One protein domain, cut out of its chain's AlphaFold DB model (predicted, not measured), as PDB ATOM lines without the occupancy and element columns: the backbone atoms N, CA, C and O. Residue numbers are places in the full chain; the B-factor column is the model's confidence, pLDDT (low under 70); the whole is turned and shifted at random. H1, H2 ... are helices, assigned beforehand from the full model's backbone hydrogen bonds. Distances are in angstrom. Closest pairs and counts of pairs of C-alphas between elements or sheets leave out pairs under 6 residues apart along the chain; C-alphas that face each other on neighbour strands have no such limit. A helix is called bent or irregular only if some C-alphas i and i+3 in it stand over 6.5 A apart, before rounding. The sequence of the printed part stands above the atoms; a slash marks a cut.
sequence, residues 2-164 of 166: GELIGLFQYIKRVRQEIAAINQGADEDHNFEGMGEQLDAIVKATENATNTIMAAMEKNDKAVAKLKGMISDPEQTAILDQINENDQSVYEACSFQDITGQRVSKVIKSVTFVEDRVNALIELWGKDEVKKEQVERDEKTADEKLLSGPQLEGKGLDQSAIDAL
ATOM      1  N   GLY A   2     125.855 169.674 129.586       78.25
ATOM      2  CA  GLY A   2     126.652 168.543 130.105       78.25
ATOM      3  C   GLY A   2     125.938 167.184 130.075       78.25
ATOM      4  O   GLY A   2     126.530 166.202 129.650       78.25
ATOM      5  N   GLU A   3     124.646 167.139 130.410       82.19
ATOM      6  CA  GLU A   3     123.849 165.894 130.412       82.19
ATOM      7  C   GLU A   3     123.729 165.248 129.022       82.19
ATOM      8  O   GLU A   3     123.818 164.034 128.881       82.19
ATOM      9  N   LEU A   4     123.605 166.068 127.973       83.69
ATOM     10  CA  LEU A   4     123.486 165.612 126.584       83.69
ATOM     11  C   LEU A   4     124.815 165.047 126.053       83.69
ATOM     12  O   LEU A   4     124.828 164.076 125.304       83.69
ATOM     13  N   ILE A   5     125.936 165.630 126.491       86.69
ATOM     14  CA  ILE A   5     127.286 165.127 126.199       86.69
ATOM     15  C   ILE A   5     127.528 163.802 126.933       86.69
ATOM     16  O   ILE A   5     128.048 162.866 126.331       86.69
ATOM     17  N   GLY A   6     127.109 163.702 128.199       87.38
ATOM     18  CA  GLY A   6     127.196 162.462 128.973       87.38
ATOM     19  C   GLY A   6     126.385 161.325 128.348       87.38
ATOM     20  O   GLY A   6     126.898 160.220 128.190       87.38
ATOM     21  N   LEU A   7     125.155 161.606 127.900       88.44
ATOM     22  CA  LEU A   7     124.323 160.626 127.198       88.44
ATOM     23  C   LEU A   7     124.974 160.152 125.891       88.44
ATOM     24  O   LEU A   7     124.992 158.958 125.608       88.44
ATOM     25  N   PHE A   8     125.548 161.071 125.113       87.19
ATOM     26  CA  PHE A   8     126.245 160.722 123.875       87.19
ATOM     27  C   PHE A   8     127.467 159.828 124.126       87.19
ATOM     28  O   PHE A   8     127.664 158.834 123.430       87.19
ATOM     29  N   GLN A   9     128.268 160.144 125.149       87.69
ATOM     30  CA  GLN A   9     129.405 159.311 125.555       87.69
ATOM     31  C   GLN A   9     128.956 157.919 126.005       87.69
ATOM     32  O   GLN A   9     129.594 156.930 125.651       87.69
ATOM     33  N   TYR A  10     127.841 157.834 126.732       88.06
ATOM     34  CA  TYR A  10     127.277 156.560 127.163       88.06
ATOM     35  C   TYR A  10     126.807 155.712 125.976       88.06
ATOM     36  O   TYR A  10     127.203 154.557 125.865       88.06
ATOM     37  N   ILE A  11     126.051 156.287 125.034       86.19
ATOM     38  CA  ILE A  11     125.609 155.580 123.819       86.19
ATOM     39  C   ILE A  11     126.809 155.086 123.004       86.19
ATOM     40  O   ILE A  11     126.802 153.951 122.532       86.19
ATOM     41  N   LYS A  12     127.860 155.906 122.872       85.69
ATOM     42  CA  LYS A  12     129.091 155.502 122.184       85.69
ATOM     43  C   LYS A  12     129.751 154.300 122.865       85.69
ATOM     44  O   LYS A  12     130.143 153.363 122.181       85.69
ATOM     45  N   ARG A  13     129.837 154.308 124.197       86.88
ATOM     46  CA  ARG A  13     130.381 153.184 124.965       86.88
ATOM     47  C   ARG A  13     129.551 151.912 124.777       86.88
ATOM     48  O   ARG A  13     130.121 150.865 124.503       86.88
ATOM     49  N   VAL A  14     128.222 152.007 124.853       87.50
ATOM     50  CA  VAL A  14     127.338 150.849 124.634       87.50
ATOM     51  C   VAL A  14     127.510 150.293 123.216       87.50
ATOM     52  O   VAL A  14     127.580 149.082 123.042       87.50
ATOM     53  N   ARG A  15     127.642 151.154 122.200       85.19
ATOM     54  CA  ARG A  15     127.929 150.722 120.822       85.19
ATOM     55  C   ARG A  15     129.244 149.941 120.721       85.19
ATOM     56  O   ARG A  15     129.275 148.925 120.036       85.19
ATOM     57  N   GLN A  16     130.294 150.377 121.418       85.38
ATOM     58  CA  GLN A  16     131.577 149.665 121.468       85.38
ATOM     59  C   GLN A  16     131.465 148.310 122.178       85.38
ATOM     60  O   GLN A  16     131.983 147.318 121.679       85.38
ATOM     61  N   GLU A  17     130.746 148.243 123.300       84.06
ATOM     62  CA  GLU A  17     130.521 146.988 124.033       84.06
ATOM     63  C   GLU A  17     129.703 145.980 123.199       84.06
ATOM     64  O   GLU A  17     130.039 144.800 123.150       84.06
ATOM     65  N   ILE A  18     128.685 146.440 122.464       84.75
ATOM     66  CA  ILE A  18     127.911 145.598 121.536       84.75
ATOM     67  C   ILE A  18     128.764 145.120 120.356       84.75
ATOM     68  O   ILE A  18     128.668 143.957 119.966       84.75
ATOM     69  N   ALA A  19     129.615 145.989 119.802       83.31
ATOM     70  CA  ALA A  19     130.563 145.591 118.766       83.31
ATOM     71  C   ALA A  19     131.521 144.506 119.278       83.31
ATOM     72  O   ALA A  19     131.772 143.542 118.561       83.31
ATOM     73  N   ALA A  20     131.993 144.630 120.520       82.56
ATOM     74  CA  ALA A  20     132.877 143.652 121.140       82.56
ATOM     75  C   ALA A  20     132.210 142.282 121.314       82.56
ATOM     76  O   ALA A  20     132.800 141.267 120.959       82.56
ATOM     77  N   ILE A  21     130.958 142.257 121.788       80.50
ATOM     78  CA  ILE A  21     130.169 141.021 121.904       80.50
ATOM     79  C   ILE A  21     129.987 140.380 120.524       80.50
ATOM     80  O   ILE A  21     130.241 139.194 120.352       80.50
ATOM     81  N   ASN A  22     129.579 141.165 119.525       76.25
ATOM     82  CA  ASN A  22     129.232 140.631 118.213       76.25
ATOM     83  C   ASN A  22     130.425 140.135 117.400       76.25
ATOM     84  O   ASN A  22     130.260 139.212 116.621       76.25
ATOM     85  N   GLN A  23     131.582 140.789 117.506       72.38
ATOM     86  CA  GLN A  23     132.765 140.452 116.710       72.38
ATOM     87  C   GLN A  23     133.543 139.241 117.255       72.38
ATOM     88  O   GLN A  23     134.441 138.758 116.556       72.38
ATOM     89  N   GLY A  24     133.214 138.788 118.472       65.19
ATOM     90  CA  GLY A  24     133.813 137.623 119.118       65.19
ATOM     91  C   GLY A  24     135.322 137.741 119.359       65.19
ATOM     92  O   GLY A  24     135.982 138.707 118.967       65.19
ATOM     93  N   ALA A  25     135.899 136.716 119.990       60.50
ATOM     94  CA  ALA A  25     137.356 136.573 120.068       60.50
ATOM     95  C   ALA A  25     137.947 136.120 118.712       60.50
ATOM     96  O   ALA A  25     139.012 136.592 118.312       60.50
ATOM     97  N   ASP A  26     137.225 135.291 117.947       61.00
ATOM     98  CA  ASP A  26     137.578 134.802 116.603       61.00
ATOM     99  C   ASP A  26     136.325 134.547 115.731       61.00
ATOM    100  O   ASP A  26     135.211 134.848 116.157       61.00
ATOM    101  N   GLU A  27     136.508 134.030 114.505       57.97
ATOM    102  CA  GLU A  27     135.409 133.692 113.577       57.97
ATOM    103  C   GLU A  27     134.497 132.555 114.083       57.97
ATOM    104  O   GLU A  27     133.331 132.502 113.693       57.97
ATOM    105  N   ASP A  28     134.991 131.685 114.971       54.59
ATOM    106  CA  ASP A  28     134.249 130.544 115.526       54.59
ATOM    107  C   ASP A  28     133.412 130.920 116.766       54.59
ATOM    108  O   ASP A  28     132.443 130.230 117.090       54.59
ATOM    109  N   HIS A  29     133.768 132.016 117.447       61.44
ATOM    110  CA  HIS A  29     133.156 132.519 118.687       61.44
ATOM    111  C   HIS A  29     132.370 133.816 118.465       61.44
ATOM    112  O   HIS A  29     132.278 134.662 119.362       61.44
ATOM    113  N   ASN A  30     131.811 133.998 117.269       68.12
ATOM    114  CA  ASN A  30     130.833 135.051 117.043       68.12
ATOM    115  C   ASN A  30     129.604 134.799 117.928       68.12
ATOM    116  O   ASN A  30     129.125 133.674 118.054       68.12
ATOM    117  N   PHE A  31     129.082 135.860 118.542       75.00
ATOM    118  CA  PHE A  31     127.868 135.754 119.357       75.00
ATOM    119  C   PHE A  31     126.642 135.363 118.515       75.00
ATOM    120  O   PHE A  31     125.711 134.747 119.024       75.00
ATOM    121  N   GLU A  32     126.676 135.692 117.220       72.69
ATOM    122  CA  GLU A  32     125.729 135.226 116.208       72.69
ATOM    123  C   GLU A  32     125.890 133.708 115.991       72.69
ATOM    124  O   GLU A  32     126.959 133.234 115.611       72.69
ATOM    125  N   GLY A  33     124.825 132.944 116.238       76.50
ATOM    126  CA  GLY A  33     124.809 131.481 116.153       76.50
ATOM    127  C   GLY A  33     125.218 130.764 117.445       76.50
ATOM    128  O   GLY A  33     125.257 129.532 117.475       76.50
ATOM    129  N   MET A  34     125.484 131.489 118.540       82.38
ATOM    130  CA  MET A  34     125.886 130.869 119.808       82.38
ATOM    131  C   MET A  34     124.764 130.009 120.408       82.38
ATOM    132  O   MET A  34     125.032 128.947 120.976       82.38
ATOM    133  N   GLY A  35     123.497 130.413 120.239       85.06
ATOM    134  CA  GLY A  35     122.353 129.577 120.610       85.06
ATOM    135  C   GLY A  35     122.340 128.222 119.889       85.06
ATOM    136  O   GLY A  35     122.103 127.194 120.525       85.06
ATOM    137  N   GLU A  36     122.654 128.203 118.592       84.44
ATOM    138  CA  GLU A  36     122.703 126.981 117.776       84.44
ATOM    139  C   GLU A  36     123.865 126.068 118.180       84.44
ATOM    140  O   GLU A  36     123.692 124.853 118.287       84.44
ATOM    141  N   GLN A  37     125.039 126.639 118.467       82.75
ATOM    142  CA  GLN A  37     126.184 125.870 118.963       82.75
ATOM    143  C   GLN A  37     125.882 125.199 120.309       82.75
ATOM    144  O   GLN A  37     126.198 124.023 120.505       82.75
ATOM    145  N   LEU A  38     125.243 125.916 121.240       87.56
ATOM    146  CA  LEU A  38     124.860 125.340 122.529       87.56
ATOM    147  C   LEU A  38     123.792 124.243 122.375       87.56
ATOM    148  O   LEU A  38     123.854 123.235 123.080       87.56
ATOM    149  N   ASP A  39     122.845 124.394 121.445       87.81
ATOM    150  CA  ASP A  39     121.861 123.350 121.121       87.81
ATOM    151  C   ASP A  39     122.537 122.093 120.543       87.81
ATOM    152  O   ASP A  39     122.223 120.969 120.943       87.81
ATOM    153  N   ALA A  40     123.537 122.272 119.676       88.06
ATOM    154  CA  ALA A  40     124.340 121.171 119.150       88.06
ATOM    155  C   ALA A  40     125.093 120.413 120.259       88.06
ATOM    156  O   ALA A  40     125.153 119.184 120.220       88.06
ATOM    157  N   ILE A  41     125.606 121.110 121.283       86.06
ATOM    158  CA  ILE A  41     126.222 120.472 122.461       86.06
ATOM    159  C   ILE A  41     125.199 119.615 123.211       86.06
ATOM    160  O   ILE A  41     125.490 118.461 123.533       86.06
ATOM    161  N   VAL A  42     123.994 120.139 123.466       90.06
ATOM    162  CA  VAL A  42     122.938 119.377 124.154       90.06
ATOM    163  C   VAL A  42     122.617 118.105 123.373       90.06
ATOM    164  O   VAL A  42     122.725 117.013 123.928       90.06
ATOM    165  N   LYS A  43     122.366 118.215 122.066       89.31
ATOM    166  CA  LYS A  43     122.090 117.059 121.198       89.31
ATOM    167  C   LYS A  43     123.235 116.046 121.169       89.31
ATOM    168  O   LYS A  43     122.999 114.844 121.267       89.31
ATOM    169  N   ALA A  44     124.480 116.507 121.041       89.50
ATOM    170  CA  ALA A  44     125.646 115.626 121.018       89.50
ATOM    171  C   ALA A  44     125.787 114.845 122.333       89.50
ATOM    172  O   ALA A  44     126.057 113.643 122.315       89.50
ATOM    173  N   THR A  45     125.551 115.506 123.470       89.75
ATOM    174  CA  THR A  45     125.600 114.858 124.788       89.75
ATOM    175  C   THR A  45     124.439 113.883 125.003       89.75
ATOM    176  O   THR A  45     124.681 112.777 125.476       89.75
ATOM    177  N   GLU A  46     123.217 114.214 124.574       90.62
ATOM    178  CA  GLU A  46     122.068 113.289 124.584       90.62
ATOM    179  C   GLU A  46     122.338 112.037 123.740       90.62
ATOM    180  O   GLU A  46     122.123 110.910 124.191       90.62
ATOM    181  N   ASN A  47     122.868 112.209 122.527       91.44
ATOM    182  CA  ASN A  47     123.201 111.098 121.636       91.44
ATOM    183  C   ASN A  47     124.293 110.193 122.220       91.44
ATOM    184  O   ASN A  47     124.190 108.963 122.136       91.44
ATOM    185  N   ALA A  48     125.321 110.780 122.839       91.12
ATOM    186  CA  ALA A  48     126.363 110.024 123.524       91.12
ATOM    187  C   ALA A  48     125.778 109.207 124.688       91.12
ATOM    188  O   ALA A  48     126.038 108.007 124.784       91.12
ATOM    189  N   THR A  49     124.925 109.814 125.519       93.19
ATOM    190  CA  THR A  49     124.250 109.127 126.629       93.19
ATOM    191  C   THR A  49     123.357 107.985 126.144       93.19
ATOM    192  O   THR A  49     123.462 106.873 126.662       93.19
ATOM    193  N   ASN A  50     122.550 108.199 125.101       92.06
ATOM    194  CA  ASN A  50     121.732 107.141 124.495       92.06
ATOM    195  C   ASN A  50     122.583 105.980 123.966       92.06
ATOM    196  O   ASN A  50     122.227 104.816 124.136       92.06
ATOM    197  N   THR A  51     123.736 106.287 123.369       95.38
ATOM    198  CA  THR A  51     124.682 105.272 122.888       95.38
ATOM    199  C   THR A  51     125.260 104.451 124.040       95.38
ATOM    200  O   THR A  51     125.330 103.225 123.938       95.38
ATOM    201  N   ILE A  52     125.632 105.100 125.150       95.06
ATOM    202  CA  ILE A  52     126.136 104.432 126.358       95.06
ATOM    203  C   ILE A  52     125.063 103.512 126.948       95.06
ATOM    204  O   ILE A  52     125.335 102.333 127.165       95.06
ATOM    205  N   MET A  53     123.836 104.006 127.143       94.06
ATOM    206  CA  MET A  53     122.736 103.201 127.688       94.06
ATOM    207  C   MET A  53     122.420 101.997 126.793       94.06
ATOM    208  O   MET A  53     122.316 100.877 127.283       94.06
ATOM    209  N   ALA A  54     122.375 102.183 125.471       96.00
ATOM    210  CA  ALA A  54     122.153 101.084 124.532       96.00
ATOM    211  C   ALA A  54     123.290 100.042 124.538       96.00
ATOM    212  O   ALA A  54     123.063  98.871 124.218       96.00
ATOM    213  N   ALA A  55     124.524 100.446 124.855       96.62
ATOM    214  CA  ALA A  55     125.638  99.522 125.047       96.62
ATOM    215  C   ALA A  55     125.487  98.725 126.352       96.62
ATOM    216  O   ALA A  55     125.651  97.505 126.323       96.62
ATOM    217  N   MET A  56     125.098  99.378 127.452       96.62
ATOM    218  CA  MET A  56     124.804  98.703 128.723       96.62
ATOM    219  C   MET A  56     123.660  97.689 128.569       96.62
ATOM    220  O   MET A  56     123.798  96.548 128.991       96.62
ATOM    221  N   GLU A  57     122.603  98.003 127.813       95.62
ATOM    222  CA  GLU A  57     121.500  97.050 127.587       95.62
ATOM    223  C   GLU A  57     121.953  95.780 126.850       95.62
ATOM    224  O   GLU A  57     121.373  94.696 126.995       95.62
ATOM    225  N   LYS A  58     122.973  95.899 125.993       97.38
ATOM    226  CA  LYS A  58     123.584  94.743 125.326       97.38
ATOM    227  C   LYS A  58     124.436  93.939 126.308       97.38
ATOM    228  O   LYS A  58     124.416  92.708 126.214       97.38
ATOM    229  N   ASN A  59     125.128  94.604 127.234       96.12
ATOM    230  CA  ASN A  59     125.879  93.952 128.306       96.12
ATOM    231  C   ASN A  59     124.940  93.166 129.223       96.12
ATOM    232  O   ASN A  59     125.145  91.962 129.371       96.12
ATOM    233  N   ASP A  60     123.848  93.774 129.696       96.31
ATOM    234  CA  ASP A  60     122.825  93.115 130.518       96.31
ATOM    235  C   ASP A  60     122.320  91.820 129.860       96.31
ATOM    236  O   ASP A  60     122.244  90.756 130.481       96.31
ATOM    237  N   LYS A  61     122.018  91.866 128.553       96.81
ATOM    238  CA  LYS A  61     121.579  90.684 127.784       96.81
ATOM    239  C   LYS A  61     122.659  89.605 127.712       96.81
ATOM    240  O   LYS A  61     122.341  88.415 127.796       96.81
ATOM    241  N   ALA A  62     123.919  89.994 127.524       96.38
ATOM    242  CA  ALA A  62     125.040  89.062 127.479       96.38
ATOM    243  C   ALA A  62     125.283  88.409 128.850       96.38
ATOM    244  O   ALA A  62     125.424  87.186 128.924       96.38
ATOM    245  N   VAL A  63     125.246  89.200 129.925       95.81
ATOM    246  CA  VAL A  63     125.374  88.738 131.312       95.81
ATOM    247  C   VAL A  63     124.233  87.788 131.668       95.81
ATOM    248  O   VAL A  63     124.489  86.681 132.139       95.81
ATOM    249  N   ALA A  64     122.984  88.144 131.357       94.56
ATOM    250  CA  ALA A  64     121.823  87.287 131.591       94.56
ATOM    251  C   ALA A  64     121.935  85.939 130.857       94.56
ATOM    252  O   ALA A  64     121.637  84.886 131.426       94.56
ATOM    253  N   LYS A  65     122.416  85.951 129.606       95.69
ATOM    254  CA  LYS A  65     122.667  84.727 128.837       95.69
ATOM    255  C   LYS A  65     123.742  83.856 129.491       95.69
ATOM    256  O   LYS A  65     123.534  82.652 129.617       95.69
ATOM    257  N   LEU A  66     124.865  84.445 129.910       94.25
ATOM    258  CA  LEU A  66     125.943  83.720 130.594       94.25
ATOM    259  C   LEU A  66     125.472  83.126 131.921       94.25
ATOM    260  O   LEU A  66     125.752  81.961 132.201       94.25
ATOM    261  N   LYS A  67     124.684  83.879 132.692       92.31
ATOM    262  CA  LYS A  67     124.131  83.425 133.971       92.31
ATOM    263  C   LYS A  67     123.233  82.192 133.814       92.31
ATOM    264  O   LYS A  67     123.229  81.329 134.681       92.31
ATOM    265  N   GLY A  68     122.527  82.059 132.686       92.19
ATOM    266  CA  GLY A  68     121.739  80.864 132.360       92.19
ATOM    267  C   GLY A  68     122.557  79.635 131.931       92.19
ATOM    268  O   GLY A  68     122.008  78.538 131.862       92.19
ATOM    269  N   MET A  69     123.847  79.800 131.622       94.06
ATOM    270  CA  MET A  69     124.748  78.724 131.180       94.06
ATOM    271  C   MET A  69     125.702  78.246 132.282       94.06
ATOM    272  O   MET A  69     126.320  77.192 132.140       94.06
ATOM    273  N   ILE A  70     125.843  79.023 133.355       93.00
ATOM    274  CA  ILE A  70     126.806  78.800 134.433       93.00
ATOM    275  C   ILE A  70     126.060  78.356 135.695       93.00
ATOM    276  O   ILE A  70     124.947  78.795 135.966       93.00
ATOM    277  N   SER A  71     126.661  77.453 136.471       91.38
ATOM    278  CA  SER A  71     126.125  77.004 137.770       91.38
ATOM    279  C   SER A  71     127.112  77.189 138.922       91.38
ATOM    280  O   SER A  71     126.787  76.874 140.064       91.38
ATOM    281  N   ASP A  72     128.317  77.674 138.622       95.69
ATOM    282  CA  ASP A  72     129.335  77.942 139.625       95.69
ATOM    283  C   ASP A  72     128.953  79.185 140.461       95.69
ATOM    284  O   ASP A  72     128.683  80.247 139.883       95.69
ATOM    285  N   PRO A  73     128.898  79.083 141.802       93.06
ATOM    286  CA  PRO A  73     128.477  80.193 142.656       93.06
ATOM    287  C   PRO A  73     129.402  81.414 142.600       93.06
ATOM    288  O   PRO A  73     128.917  82.541 142.672       93.06
ATOM    289  N   GLU A  74     130.715  81.212 142.459       95.06
ATOM    290  CA  GLU A  74     131.697  82.301 142.436       95.06
ATOM    291  C   GLU A  74     131.598  83.085 141.121       95.06
ATOM    292  O   GLU A  74     131.496  84.311 141.125       95.06
ATOM    293  N   GLN A  75     131.495  82.380 139.993       94.50
ATOM    294  CA  GLN A  75     131.241  82.994 138.687       94.50
ATOM    295  C   GLN A  75     129.897  83.731 138.650       94.50
ATOM    296  O   GLN A  75     129.800  84.816 138.078       94.50
ATOM    297  N   THR A  76     128.863  83.174 139.285       93.56
ATOM    298  CA  THR A  76     127.542  83.813 139.374       93.56
ATOM    299  C   THR A  76     127.610  85.134 140.146       93.56
ATOM    300  O   THR A  76     127.026  86.119 139.700       93.56
ATOM    301  N   ALA A  77     128.364  85.183 141.248       94.75
ATOM    302  CA  ALA A  77     128.553  86.402 142.035       94.75
ATOM    303  C   ALA A  77     129.270  87.512 141.242       94.75
ATOM    304  O   ALA A  77     128.891  88.676 141.339       94.75
ATOM    305  N   ILE A  78     130.254  87.159 140.407       95.50
ATOM    306  CA  ILE A  78     130.931  88.123 139.522       95.50
ATOM    307  C   ILE A  78     129.950  88.714 138.500       95.50
ATOM    308  O   ILE A  78     129.962  89.917 138.254       95.50
ATOM    309  N   LEU A  79     129.079  87.888 137.910       95.25
ATOM    310  CA  LEU A  79     128.054  88.368 136.976       95.25
ATOM    311  C   LEU A  79     127.038  89.297 137.654       95.25
ATOM    312  O   LEU A  79     126.599  90.268 137.044       95.25
ATOM    313  N   ASP A  80     126.692  89.028 138.914       94.00
ATOM    314  CA  ASP A  80     125.833  89.917 139.701       94.00
ATOM    315  C   ASP A  80     126.498  91.260 139.988       94.00
ATOM    316  O   ASP A  80     125.862  92.298 139.817       94.00
ATOM    317  N   GLN A  81     127.796  91.260 140.284       96.44
ATOM    318  CA  GLN A  81     128.560  92.494 140.426       96.44
ATOM    319  C   GLN A  81     128.591  93.318 139.125       96.44
ATOM    320  O   GLN A  81     128.541  94.545 139.172       96.44
ATOM    321  N   ILE A  82     128.660  92.675 137.952       96.12
ATOM    322  CA  ILE A  82     128.583  93.388 136.664       96.12
ATOM    323  C   ILE A  82     127.213  94.051 136.500       96.12
ATOM    324  O   ILE A  82     127.165  95.235 136.184       96.12
ATOM    325  N   ASN A  83     126.119  93.335 136.779       94.81
ATOM    326  CA  ASN A  83     124.779  93.926 136.718       94.81
ATOM    327  C   ASN A  83     124.645  95.127 137.673       94.81
ATOM    328  O   ASN A  83     124.071  96.141 137.295       94.81
ATOM    329  N   GLU A  84     125.181  95.048 138.897       96.19
ATOM    330  CA  GLU A  84     125.173  96.173 139.850       96.19
ATOM    331  C   GLU A  84     125.941  97.399 139.325       96.19
ATOM    332  O   GLU A  84     125.499  98.543 139.486       96.19
ATOM    333  N   ASN A  85     127.070  97.173 138.649       96.12
ATOM    334  CA  ASN A  85     127.819  98.242 137.994       96.12
ATOM    335  C   ASN A  85     127.018  98.859 136.836       96.12
ATOM    336  O   ASN A  85     126.944 100.084 136.747       96.12
ATOM    337  N   ASP A  86     126.385  98.042 135.989       95.69
ATOM    338  CA  ASP A  86     125.562  98.517 134.869       95.69
ATOM    339  C   ASP A  86     124.366  99.349 135.383       95.69
ATOM    340  O   ASP A  86     124.092 100.430 134.855       95.69
ATOM    341  N   GLN A  87     123.732  98.947 136.498       94.31
ATOM    342  CA  GLN A  87     122.705  99.758 137.180       94.31
ATOM    343  C   GLN A  87     123.234 101.120 137.638       94.31
ATOM    344  O   GLN A  87     122.584 102.144 137.420       94.31
ATOM    345  N   SER A  88     124.443 101.157 138.202       95.19
ATOM    346  CA  SER A  88     125.079 102.412 138.617       95.19
ATOM    347  C   SER A  88     125.325 103.349 137.424       95.19
ATOM    348  O   SER A  88     125.190 104.570 137.547       95.19
ATOM    349  N   VAL A  89     125.646 102.799 136.246       94.44
ATOM    350  CA  VAL A  89     125.801 103.577 135.007       94.44
ATOM    351  C   VAL A  89     124.459 104.137 134.529       94.44
ATOM    352  O   VAL A  89     124.407 105.315 134.165       94.44
ATOM    353  N   TYR A  90     123.375 103.352 134.555       93.69
ATOM    354  CA  TYR A  90     122.040 103.852 134.201       93.69
ATOM    355  C   TYR A  90     121.599 104.993 135.117       93.69
ATOM    356  O   TYR A  90     121.134 106.024 134.629       93.69
ATOM    357  N   GLU A  91     121.790 104.850 136.429       91.62
ATOM    358  CA  GLU A  91     121.477 105.909 137.389       91.62
ATOM    359  C   GLU A  91     122.277 107.181 137.097       91.62
ATOM    360  O   GLU A  91     121.696 108.264 137.008       91.62
ATOM    361  N   ALA A  92     123.587 107.062 136.861       89.88
ATOM    362  CA  ALA A  92     124.430 108.200 136.506       89.88
ATOM    363  C   ALA A  92     123.972 108.883 135.203       89.88
ATOM    364  O   ALA A  92     123.881 110.111 135.145       89.88
ATOM    365  N   CYS A  93     123.629 108.101 134.177       91.56
ATOM    366  CA  CYS A  93     123.135 108.614 132.899       91.56
ATOM    367  C   CYS A  93     121.751 109.267 133.023       91.56
ATOM    368  O   CYS A  93     121.476 110.235 132.320       91.56
ATOM    369  N   SER A  94     120.900 108.812 133.947       86.44
ATOM    370  CA  SER A  94     119.561 109.383 134.151       86.44
ATOM    371  C   SER A  94     119.588 110.856 134.594       86.44
ATOM    372  O   SER A  94     118.690 111.627 134.256       86.44
ATOM    373  N   PHE A  95     120.659 111.299 135.270       84.94
ATOM    374  CA  PHE A  95     120.855 112.709 135.632       84.94
ATOM    375  C   PHE A  95     121.116 113.624 134.424       84.94
ATOM    376  O   PHE A  95     121.009 114.854 134.546       84.94
ATOM    377  N   GLN A  96     121.445 113.057 133.259       86.50
ATOM    378  CA  GLN A  96     121.656 113.823 132.036       86.50
ATOM    379  C   GLN A  96     120.369 114.521 131.579       86.50
ATOM    380  O   GLN A  96     120.464 115.671 131.161       86.50
ATOM    381  N   ASP A  97     119.180 113.940 131.781       83.69
ATOM    382  CA  ASP A  97     117.901 114.586 131.432       83.69
ATOM    383  C   ASP A  97     117.718 115.928 132.172       83.69
ATOM    384  O   ASP A  97     117.485 116.980 131.572       83.69
ATOM    385  N   ILE A  98     117.947 115.941 133.490       84.75
ATOM    386  CA  ILE A  98     117.860 117.172 134.297       84.75
ATOM    387  C   ILE A  98     118.909 118.195 133.842       84.75
ATOM    388  O   ILE A  98     118.651 119.405 133.846       84.75
ATOM    389  N   THR A  99     120.095 117.725 133.454       87.69
ATOM    390  CA  THR A  99     121.167 118.584 132.942       87.69
ATOM    391  C   THR A  99     120.775 119.195 131.598       87.69
ATOM    392  O   THR A  99     120.827 120.418 131.465       87.69
ATOM    393  N   GLY A 100     120.275 118.396 130.651       87.62
ATOM    394  CA  GLY A 100     119.789 118.842 129.344       87.62
ATOM    395  C   GLY A 100     118.673 119.879 129.462       87.62
ATOM    396  O   GLY A 100     118.729 120.939 128.831       87.62
ATOM    397  N   GLN A 101     117.720 119.674 130.375       87.88
ATOM    398  CA  GLN A 101     116.664 120.653 130.655       87.88
ATOM    399  C   GLN A 101     117.202 121.976 131.218       87.88
ATOM    400  O   GLN A 101     116.712 123.055 130.868       87.88
ATOM    401  N   ARG A 102     118.193 121.926 132.117       90.50
ATOM    402  CA  ARG A 102     118.815 123.133 132.685       90.50
ATOM    403  C   ARG A 102     119.603 123.897 131.630       90.50
ATOM    404  O   ARG A 102     119.421 125.108 131.522       90.50
ATOM    405  N   VAL A 103     120.412 123.202 130.833       89.50
ATOM    406  CA  VAL A 103     121.170 123.811 129.733       89.50
ATOM    407  C   VAL A 103     120.212 124.415 128.708       89.50
ATOM    408  O   VAL A 103     120.365 125.578 128.362       89.50
ATOM    409  N   SER A 104     119.131 123.721 128.345       88.69
ATOM    410  CA  SER A 104     118.089 124.256 127.455       88.69
ATOM    411  C   SER A 104     117.484 125.579 127.946       88.69
ATOM    412  O   SER A 104     117.148 126.453 127.148       88.69
ATOM    413  N   LYS A 105     117.342 125.775 129.266       91.31
ATOM    414  CA  LYS A 105     116.903 127.068 129.825       91.31
ATOM    415  C   LYS A 105     117.968 128.153 129.677       91.31
ATOM    416  O   LYS A 105     117.616 129.294 129.397       91.31
ATOM    417  N   VAL A 106     119.241 127.807 129.866       92.06
ATOM    418  CA  VAL A 106     120.362 128.732 129.641       92.06
ATOM    419  C   VAL A 106     120.416 129.147 128.174       92.06
ATOM    420  O   VAL A 106     120.494 130.342 127.905       92.06
ATOM    421  N   ILE A 107     120.260 128.199 127.243       91.62
ATOM    422  CA  ILE A 107     120.210 128.460 125.797       91.62
ATOM    423  C   ILE A 107     119.136 129.497 125.477       91.62
ATOM    424  O   ILE A 107     119.440 130.504 124.854       91.62
ATOM    425  N   LYS A 108     117.910 129.334 125.992       90.00
ATOM    426  CA  LYS A 108     116.829 130.317 125.779       90.00
ATOM    427  C   LYS A 108     117.199 131.728 126.237       90.00
ATOM    428  O   LYS A 108     116.843 132.698 125.573       90.00
ATOM    429  N   SER A 109     117.891 131.853 127.368       92.38
ATOM    430  CA  SER A 109     118.361 133.151 127.862       92.38
ATOM    431  C   SER A 109     119.455 133.733 126.969       92.38
ATOM    432  O   SER A 109     119.430 134.928 126.694       92.38
ATOM    433  N   VAL A 110     120.389 132.901 126.499       90.50
ATOM    434  CA  VAL A 110     121.447 133.312 125.565       90.50
ATOM    435  C   VAL A 110     120.842 133.783 124.245       90.50
ATOM    436  O   VAL A 110     121.121 134.906 123.841       90.50
ATOM    437  N   THR A 111     119.936 133.008 123.645       88.62
ATOM    438  CA  THR A 111     119.219 133.383 122.415       88.62
ATOM    439  C   THR A 111     118.437 134.684 122.589       88.62
ATOM    440  O   THR A 111     118.454 135.544 121.717       88.62
ATOM    441  N   PHE A 112     117.803 134.899 123.747       90.19
ATOM    442  CA  PHE A 112     117.131 136.170 124.018       90.19
ATOM    443  C   PHE A 112     118.102 137.363 124.015       90.19
ATOM    444  O   PHE A 112     117.757 138.435 123.517       90.19
ATOM    445  N   VAL A 113     119.303 137.205 124.579       89.50
ATOM    446  CA  VAL A 113     120.335 138.253 124.538       89.50
ATOM    447  C   VAL A 113     120.855 138.434 123.109       89.50
ATOM    448  O   VAL A 113     120.984 139.575 122.669       89.50
ATOM    449  N   GLU A 114     121.080 137.345 122.374       87.06
ATOM    450  CA  GLU A 114     121.457 137.327 120.953       87.06
ATOM    451  C   GLU A 114     120.490 138.147 120.095       87.06
ATOM    452  O   GLU A 114     120.913 139.095 119.432       87.06
ATOM    453  N   ASP A 115     119.184 137.908 120.214       89.12
ATOM    454  CA  ASP A 115     118.151 138.664 119.497       89.12
ATOM    455  C   ASP A 115     118.213 140.172 119.789       89.12
ATOM    456  O   ASP A 115     117.992 141.008 118.909       89.12
ATOM    457  N   ARG A 116     118.491 140.553 121.042       89.44
ATOM    458  CA  ARG A 116     118.574 141.965 121.448       89.44
ATOM    459  C   ARG A 116     119.837 142.631 120.924       89.44
ATOM    460  O   ARG A 116     119.765 143.773 120.473       89.44
ATOM    461  N   VAL A 117     120.967 141.933 120.986       87.44
ATOM    462  CA  VAL A 117     122.238 142.386 120.414       87.44
ATOM    463  C   VAL A 117     122.072 142.589 118.908       87.44
ATOM    464  O   VAL A 117     122.354 143.680 118.413       87.44
ATOM    465  N   ASN A 118     121.489 141.616 118.207       85.88
ATOM    466  CA  ASN A 118     121.214 141.700 116.773       85.88
ATOM    467  C   ASN A 118     120.298 142.879 116.424       85.88
ATOM    468  O   ASN A 118     120.620 143.657 115.525       85.88
ATOM    469  N   ALA A 119     119.222 143.104 117.186       88.94
ATOM    470  CA  ALA A 119     118.343 144.256 116.983       88.94
ATOM    471  C   ALA A 119     119.071 145.606 117.157       88.94
ATOM    472  O   ALA A 119     118.829 146.547 116.399       88.94
ATOM    473  N   LEU A 120     119.980 145.726 118.132       87.56
ATOM    474  CA  LEU A 120     120.783 146.942 118.322       87.56
ATOM    475  C   LEU A 120     121.754 147.175 117.159       87.56
ATOM    476  O   LEU A 120     121.918 148.309 116.704       87.56
ATOM    477  N   ILE A 121     122.364 146.106 116.651       85.44
ATOM    478  CA  ILE A 121     123.265 146.169 115.499       85.44
ATOM    479  C   ILE A 121     122.508 146.600 114.241       85.44
ATOM    480  O   ILE A 121     123.001 147.437 113.485       85.44
ATOM    481  N   GLU A 122     121.303 146.071 114.021       87.06
ATOM    482  CA  GLU A 122     120.448 146.475 112.902       87.06
ATOM    483  C   GLU A 122     120.082 147.960 112.965       87.06
ATOM    484  O   GLU A 122     120.168 148.653 111.950       87.06
ATOM    485  N   LEU A 123     119.750 148.473 114.155       86.75
ATOM    486  CA  LEU A 123     119.424 149.886 114.358       86.75
ATOM    487  C   LEU A 123     120.601 150.827 114.070       86.75
ATOM    488  O   LEU A 123     120.393 151.926 113.553       86.75
ATOM    489  N   TRP A 124     121.829 150.432 114.410       85.56
ATOM    490  CA  TRP A 124     123.027 151.246 114.161       85.56
ATOM    491  C   TRP A 124     123.640 151.052 112.774       85.56
ATOM    492  O   TRP A 124     124.415 151.901 112.334       85.56
ATOM    493  N   GLY A 125     123.275 149.973 112.084       84.69
ATOM    494  CA  GLY A 125     123.844 149.569 110.806       84.69
ATOM    495  C   GLY A 125     125.036 148.626 110.984       84.69
ATOM    496  O   GLY A 125     126.038 148.964 111.616       84.69
ATOM    497  N   LYS A 126     124.953 147.443 110.361       80.31
ATOM    498  CA  LYS A 126     125.970 146.378 110.462       80.31
ATOM    499  C   LYS A 126     127.378 146.862 110.090       80.31
ATOM    500  O   LYS A 126     128.336 146.564 110.799       80.31
ATOM    501  N   ASP A 127     127.503 147.657 109.027       79.44
ATOM    502  CA  ASP A 127     128.796 148.185 108.563       79.44
ATOM    503  C   ASP A 127     129.413 149.191 109.536       79.44
ATOM    504  O   ASP A 127     130.631 149.315 109.625       79.44
ATOM    505  N   GLU A 128     128.581 149.915 110.278       79.44
ATOM    506  CA  GLU A 128     129.013 150.915 111.247       79.44
ATOM    507  C   GLU A 128     129.510 150.265 112.544       79.44
ATOM    508  O   GLU A 128     130.501 150.715 113.120       79.44
ATOM    509  N   VAL A 129     128.879 149.170 112.971       77.50
ATOM    510  CA  VAL A 129     129.326 148.372 114.125       77.50
ATOM    511  C   VAL A 129     130.615 147.603 113.807       77.50
ATOM    512  O   VAL A 129     131.498 147.510 114.654       77.50
ATOM    513  N   LYS A 130     130.779 147.105 112.573       75.12
ATOM    514  CA  LYS A 130     132.010 146.415 112.135       75.12
ATOM    515  C   LYS A 130     133.244 147.319 112.066       75.12
ATOM    516  O   LYS A 130     134.361 146.821 112.132       75.12
ATOM    517  N   LYS A 131     133.058 148.633 111.913       79.25
ATOM    518  CA  LYS A 131     134.156 149.617 111.892       79.25
ATOM    519  C   LYS A 131     134.685 149.962 113.285       79.25
ATOM    520  O   LYS A 131     135.728 150.608 113.376       79.25
ATOM    521  N   GLU A 132     133.974 149.595 114.351       79.06
ATOM    522  CA  GLU A 132     134.453 149.811 115.717       79.06
ATOM    523  C   GLU A 132     135.688 148.947 115.974       79.06
ATOM    524  O   GLU A 132     135.694 147.748 115.691       79.06
ATOM    525  N   GLN A 133     136.737 149.570 116.515       70.81
ATOM    526  CA  GLN A 133     137.936 148.861 116.945       70.81
ATOM    527  C   GLN A 133     137.637 148.140 118.256       70.81
ATOM    528  O   GLN A 133     137.331 148.778 119.264       70.81
ATOM    529  N   VAL A 134     137.732 146.816 118.223       71.94
ATOM    530  CA  VAL A 134     137.596 145.945 119.387       71.94
ATOM    531  C   VAL A 134     138.978 145.377 119.693       71.94
ATOM    532  O   VAL A 134     139.612 144.793 118.812       71.94
ATOM    533  N   GLU A 135     139.458 145.563 120.921       69.25
ATOM    534  CA  GLU A 135     140.631 144.833 121.405       69.25
ATOM    535  C   GLU A 135     140.254 143.354 121.543       69.25
ATOM    536  O   GLU A 135     139.289 143.016 122.228       69.25
ATOM    537  N   ARG A 136     140.985 142.481 120.845       66.19
ATOM    538  CA  ARG A 136     140.821 141.028 120.943       66.19
ATOM    539  C   ARG A 136     141.926 140.473 121.825       66.19
ATOM    540  O   ARG A 136     143.098 140.750 121.571       66.19
ATOM    541  N   ASP A 137     141.551 139.657 122.801       68.56
ATOM    542  CA  ASP A 137     142.516 138.846 123.531       68.56
ATOM    543  C   ASP A 137     143.041 137.737 122.607       68.56
ATOM    544  O   ASP A 137     142.270 137.004 121.979       68.56
ATOM    545  N   GLU A 138     144.366 137.619 122.488       71.12
ATOM    546  CA  GLU A 138     144.971 136.516 121.744       71.12
ATOM    547  C   GLU A 138     144.786 135.204 122.507       71.12
ATOM    548  O   GLU A 138     145.236 135.059 123.644       71.12
ATOM    549  N   LYS A 139     144.180 134.215 121.845       70.38
ATOM    550  CA  LYS A 139     144.077 132.857 122.382       70.38
ATOM    551  C   LYS A 139     145.455 132.242 122.607       70.38
ATOM    552  O   LYS A 139     146.335 132.304 121.739       70.38
ATOM    553  N   THR A 140     145.592 131.551 123.731       82.19
ATOM    554  CA  THR A 140     146.721 130.665 124.017       82.19
ATOM    555  C   THR A 140     146.776 129.494 123.025       82.19
ATOM    556  O   THR A 140     145.823 129.221 122.293       82.19
ATOM    557  N   ALA A 141     147.912 128.792 122.968       80.75
ATOM    558  CA  ALA A 141     148.072 127.633 122.086       80.75
ATOM    559  C   ALA A 141     147.046 126.524 122.385       80.75
ATOM    560  O   ALA A 141     146.505 125.939 121.452       80.75
ATOM    561  N   ASP A 142     146.737 126.295 123.663       78.62
ATOM    562  CA  ASP A 142     145.795 125.256 124.093       78.62
ATOM    563  C   ASP A 142     144.349 125.611 123.719       78.62
ATOM    564  O   ASP A 142     143.606 124.766 123.225       78.62
ATOM    565  N   GLU A 143     143.954 126.878 123.860       77.56
ATOM    566  CA  GLU A 143     142.614 127.349 123.477       77.56
ATOM    567  C   GLU A 143     142.355 127.250 121.970       77.56
ATOM    568  O   GLU A 143     141.206 127.132 121.552       77.56
ATOM    569  N   LYS A 144     143.409 127.269 121.145       76.25
ATOM    570  CA  LYS A 144     143.306 127.057 119.692       76.25
ATOM    571  C   LYS A 144     143.084 125.591 119.313       76.25
ATOM    572  O   LYS A 144     142.681 125.326 118.186       76.25
ATOM    573  N   LEU A 145     143.350 124.649 120.221       75.56
ATOM    574  CA  LEU A 145     143.123 123.216 120.001       75.56
ATOM    575  C   LEU A 145     141.713 122.769 120.411       75.56
ATOM    576  O   LEU A 145     141.296 121.665 120.065       75.56
ATOM    577  N   LEU A 146     140.980 123.602 121.151       75.12
ATOM    578  CA  LEU A 146     139.610 123.315 121.557       75.12
ATOM    579  C   LEU A 146     138.652 123.653 120.411       75.12
ATOM    580  O   LEU A 146     138.336 124.815 120.170       75.12
ATOM    581  N   SER A 147     138.166 122.625 119.720       69.69
ATOM    582  CA  SER A 147     137.066 122.747 118.760       69.69
ATOM    583  C   SER A 147     135.754 122.293 119.400       69.69
ATOM    584  O   SER A 147     135.711 121.290 120.114       69.69
ATOM    585  N   GLY A 148     134.675 123.039 119.151       71.94
ATOM    586  CA  GLY A 148     133.324 122.640 119.548       71.94
ATOM    587  C   GLY A 148     132.826 121.411 118.774       71.94
ATOM    588  O   GLY A 148     133.457 120.994 117.798       71.94
ATOM    589  N   PRO A 149     131.690 120.813 119.182       71.50
ATOM    590  CA  PRO A 149     131.082 119.728 118.422       71.50
ATOM    591  C   PRO A 149     130.784 120.177 116.992       71.50
ATOM    592  O   PRO A 149     130.371 121.310 116.740       71.50
ATOM    593  N   GLN A 150     130.999 119.266 116.048       73.81
ATOM    594  CA  GLN A 150     130.855 119.574 114.637       73.81
ATOM    595  C   GLN A 150     129.377 119.767 114.289       73.81
ATOM    596  O   GLN A 150     128.551 118.882 114.517       73.81
ATOM    597  N   LEU A 151     129.048 120.941 113.751       71.12
ATOM    598  CA  LEU A 151     127.700 121.234 113.276       71.12
ATOM    599  C   LEU A 151     127.356 120.349 112.073       71.12
ATOM    600  O   LEU A 151     128.221 119.981 111.273       71.12
ATOM    601  N   GLU A 152     126.072 120.034 111.940       67.50
ATOM    602  CA  GLU A 152     125.559 119.194 110.862       67.50
ATOM    603  C   GLU A 152     125.942 119.781 109.489       67.50
ATOM    604  O   GLU A 152     125.775 120.973 109.231       67.50
ATOM    605  N   GLY A 153     126.542 118.959 108.620       69.12
ATOM    606  CA  GLY A 153     127.029 119.386 107.301       69.12
ATOM    607  C   GLY A 153     128.370 120.138 107.286       69.12
ATOM    608  O   GLY A 153     128.882 120.412 106.204       69.12
ATOM    609  N   LYS A 154     128.977 120.432 108.447       67.69
ATOM    610  CA  LYS A 154     130.345 120.986 108.553       67.69
ATOM    611  C   LYS A 154     131.412 119.925 108.863       67.69
ATOM    612  O   LYS A 154     132.557 120.274 109.147       67.69
ATOM    613  N   GLY A 155     131.022 118.648 108.824       64.75
ATOM    614  CA  GLY A 155     131.870 117.457 108.932       64.75
ATOM    615  C   GLY A 155     132.943 117.381 107.851       64.75
ATOM    616  O   GLY A 155     132.650 117.665 106.691       64.75
ATOM    617  N   LEU A 156     134.152 116.926 108.195       71.25
ATOM    618  CA  LEU A 156     134.977 116.263 107.182       71.25
ATOM    619  C   LEU A 156     134.267 114.954 106.827       71.25
ATOM    620  O   LEU A 156     133.946 114.172 107.720       71.25
ATOM    621  N   ASP A 157     133.981 114.744 105.543       75.19
ATOM    622  CA  ASP A 157     133.419 113.472 105.086       75.19
ATOM    623  C   ASP A 157     134.438 112.349 105.339       75.19
ATOM    624  O   ASP A 157     135.650 112.581 105.278       75.19
ATOM    625  N   GLN A 158     133.972 111.131 105.609       69.81
ATOM    626  CA  GLN A 158     134.847 109.982 105.870       69.81
ATOM    627  C   GLN A 158     135.829 109.769 104.705       69.81
ATOM    628  O   GLN A 158     136.995 109.464 104.929       69.81
ATOM    629  N   SER A 159     135.408 110.070 103.472       78.88
ATOM    630  CA  SER A 159     136.278 110.040 102.293       78.88
ATOM    631  C   SER A 159     137.447 111.032 102.349       78.88
ATOM    632  O   SER A 159     138.485 110.793 101.740       78.88
ATOM    633  N   ALA A 160     137.289 112.163 103.041       77.75
ATOM    634  CA  ALA A 160     138.358 113.141 103.237       77.75
ATOM    635  C   ALA A 160     139.348 112.693 104.321       77.75
ATOM    636  O   ALA A 160     140.526 113.036 104.244       77.75
ATOM    637  N   ILE A 161     138.884 111.918 105.307       74.50
ATOM    638  CA  ILE A 161     139.745 111.286 106.313       74.50
ATOM    639  C   ILE A 161     140.562 110.175 105.659       74.50
ATOM    640  O   ILE A 161     141.775 110.135 105.832       74.50
ATOM    641  N   ASP A 162     139.922 109.321 104.863       80.62
ATOM    642  CA  ASP A 162     140.586 108.200 104.194       80.62
ATOM    643  C   ASP A 162     141.694 108.694 103.238       80.62
ATOM    644  O   ASP A 162     142.793 108.146 103.229       80.62
ATOM    645  N   ALA A 163     141.474 109.819 102.545       84.81
ATOM    646  CA  ALA A 163     142.460 110.452 101.664       84.81
ATOM    647  C   ALA A 163     143.702 111.043 102.373       84.81
ATOM    648  O   ALA A 163     144.645 111.445 101.697       84.81
ATOM    649  N   LEU A 164     143.711 111.149 103.708       79.50
ATOM    650  CA  LEU A 164     144.887 111.576 104.483       79.50
ATOM    651  C   LEU A 164     145.827 110.410 104.825       79.50
ATOM    652  O   LEU A 164     146.959 110.655 105.249       79.50
TER     653      LEU A 164
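Overview. This is residues 2 to 164 of the 166 residues of an uncharacterized protein of Alphaproteobacteria bacterium (UniProt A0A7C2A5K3). H2 and the longer H3 form a long helical hairpin, and H1 meets H3 near the last residues of both, residues 18 to 22 of H1 touching residues 117 to 121 of H3, while residues 2 to 13 of H1 stick out. Small H4 packs on H1, and a long unnamed stretch leads to small H5, which sticks out. The 163 printed residues, with five named helices in the order H1 to H5 and no named strand, are all helix in class and extended, with a radius of gyration of the C-alphas of 25.5 A and spans of 91 by 45 by 27 A.

Arrangement. H1, residues 2 to 23, touches H3, residues 73 to 124, with residues 18 to 22 alone, at a steep tilt of 41 degrees, opposite ways; the closest C-alphas, of Ile 18 and Val 117, are 6.6 A apart. H2, residues 34 to 67, and H3 form a hairpin at a shallow tilt of 11 degrees; the closest C-alphas, of Gly 35 and Thr 111, are 5.3 A apart. H4, residues 126 to 130, touches H1, closest at the C-alphas of Ala 19 and Val 129, 5.6 A. H5, residues 158 to 162, touches no helix. Every O i to N i+4 pair is within hydrogen-bond range in H1, H2, H4 and H5; in H3, 44 of 48.

Along the chain. H1 is 31.7 A long from C-alpha 2 at (126.652, 168.543, 130.105), H2 49.5 A, and H3 76.7 A. H3 is neither bent nor irregular, but only just: C-alphas 94 and 97 are 6.1 A apart. H5 ends at C-alpha 162, (140.586, 108.200, 104.194).

Size, cuts and confidence. The C-alphas farthest apart, of Gly 2 and Ser 71, are 91.9 A apart. The printed part has no cut; the link from H4 to H5 is long. pLDDT is under 70 in 16 residues, among them 24 to 30.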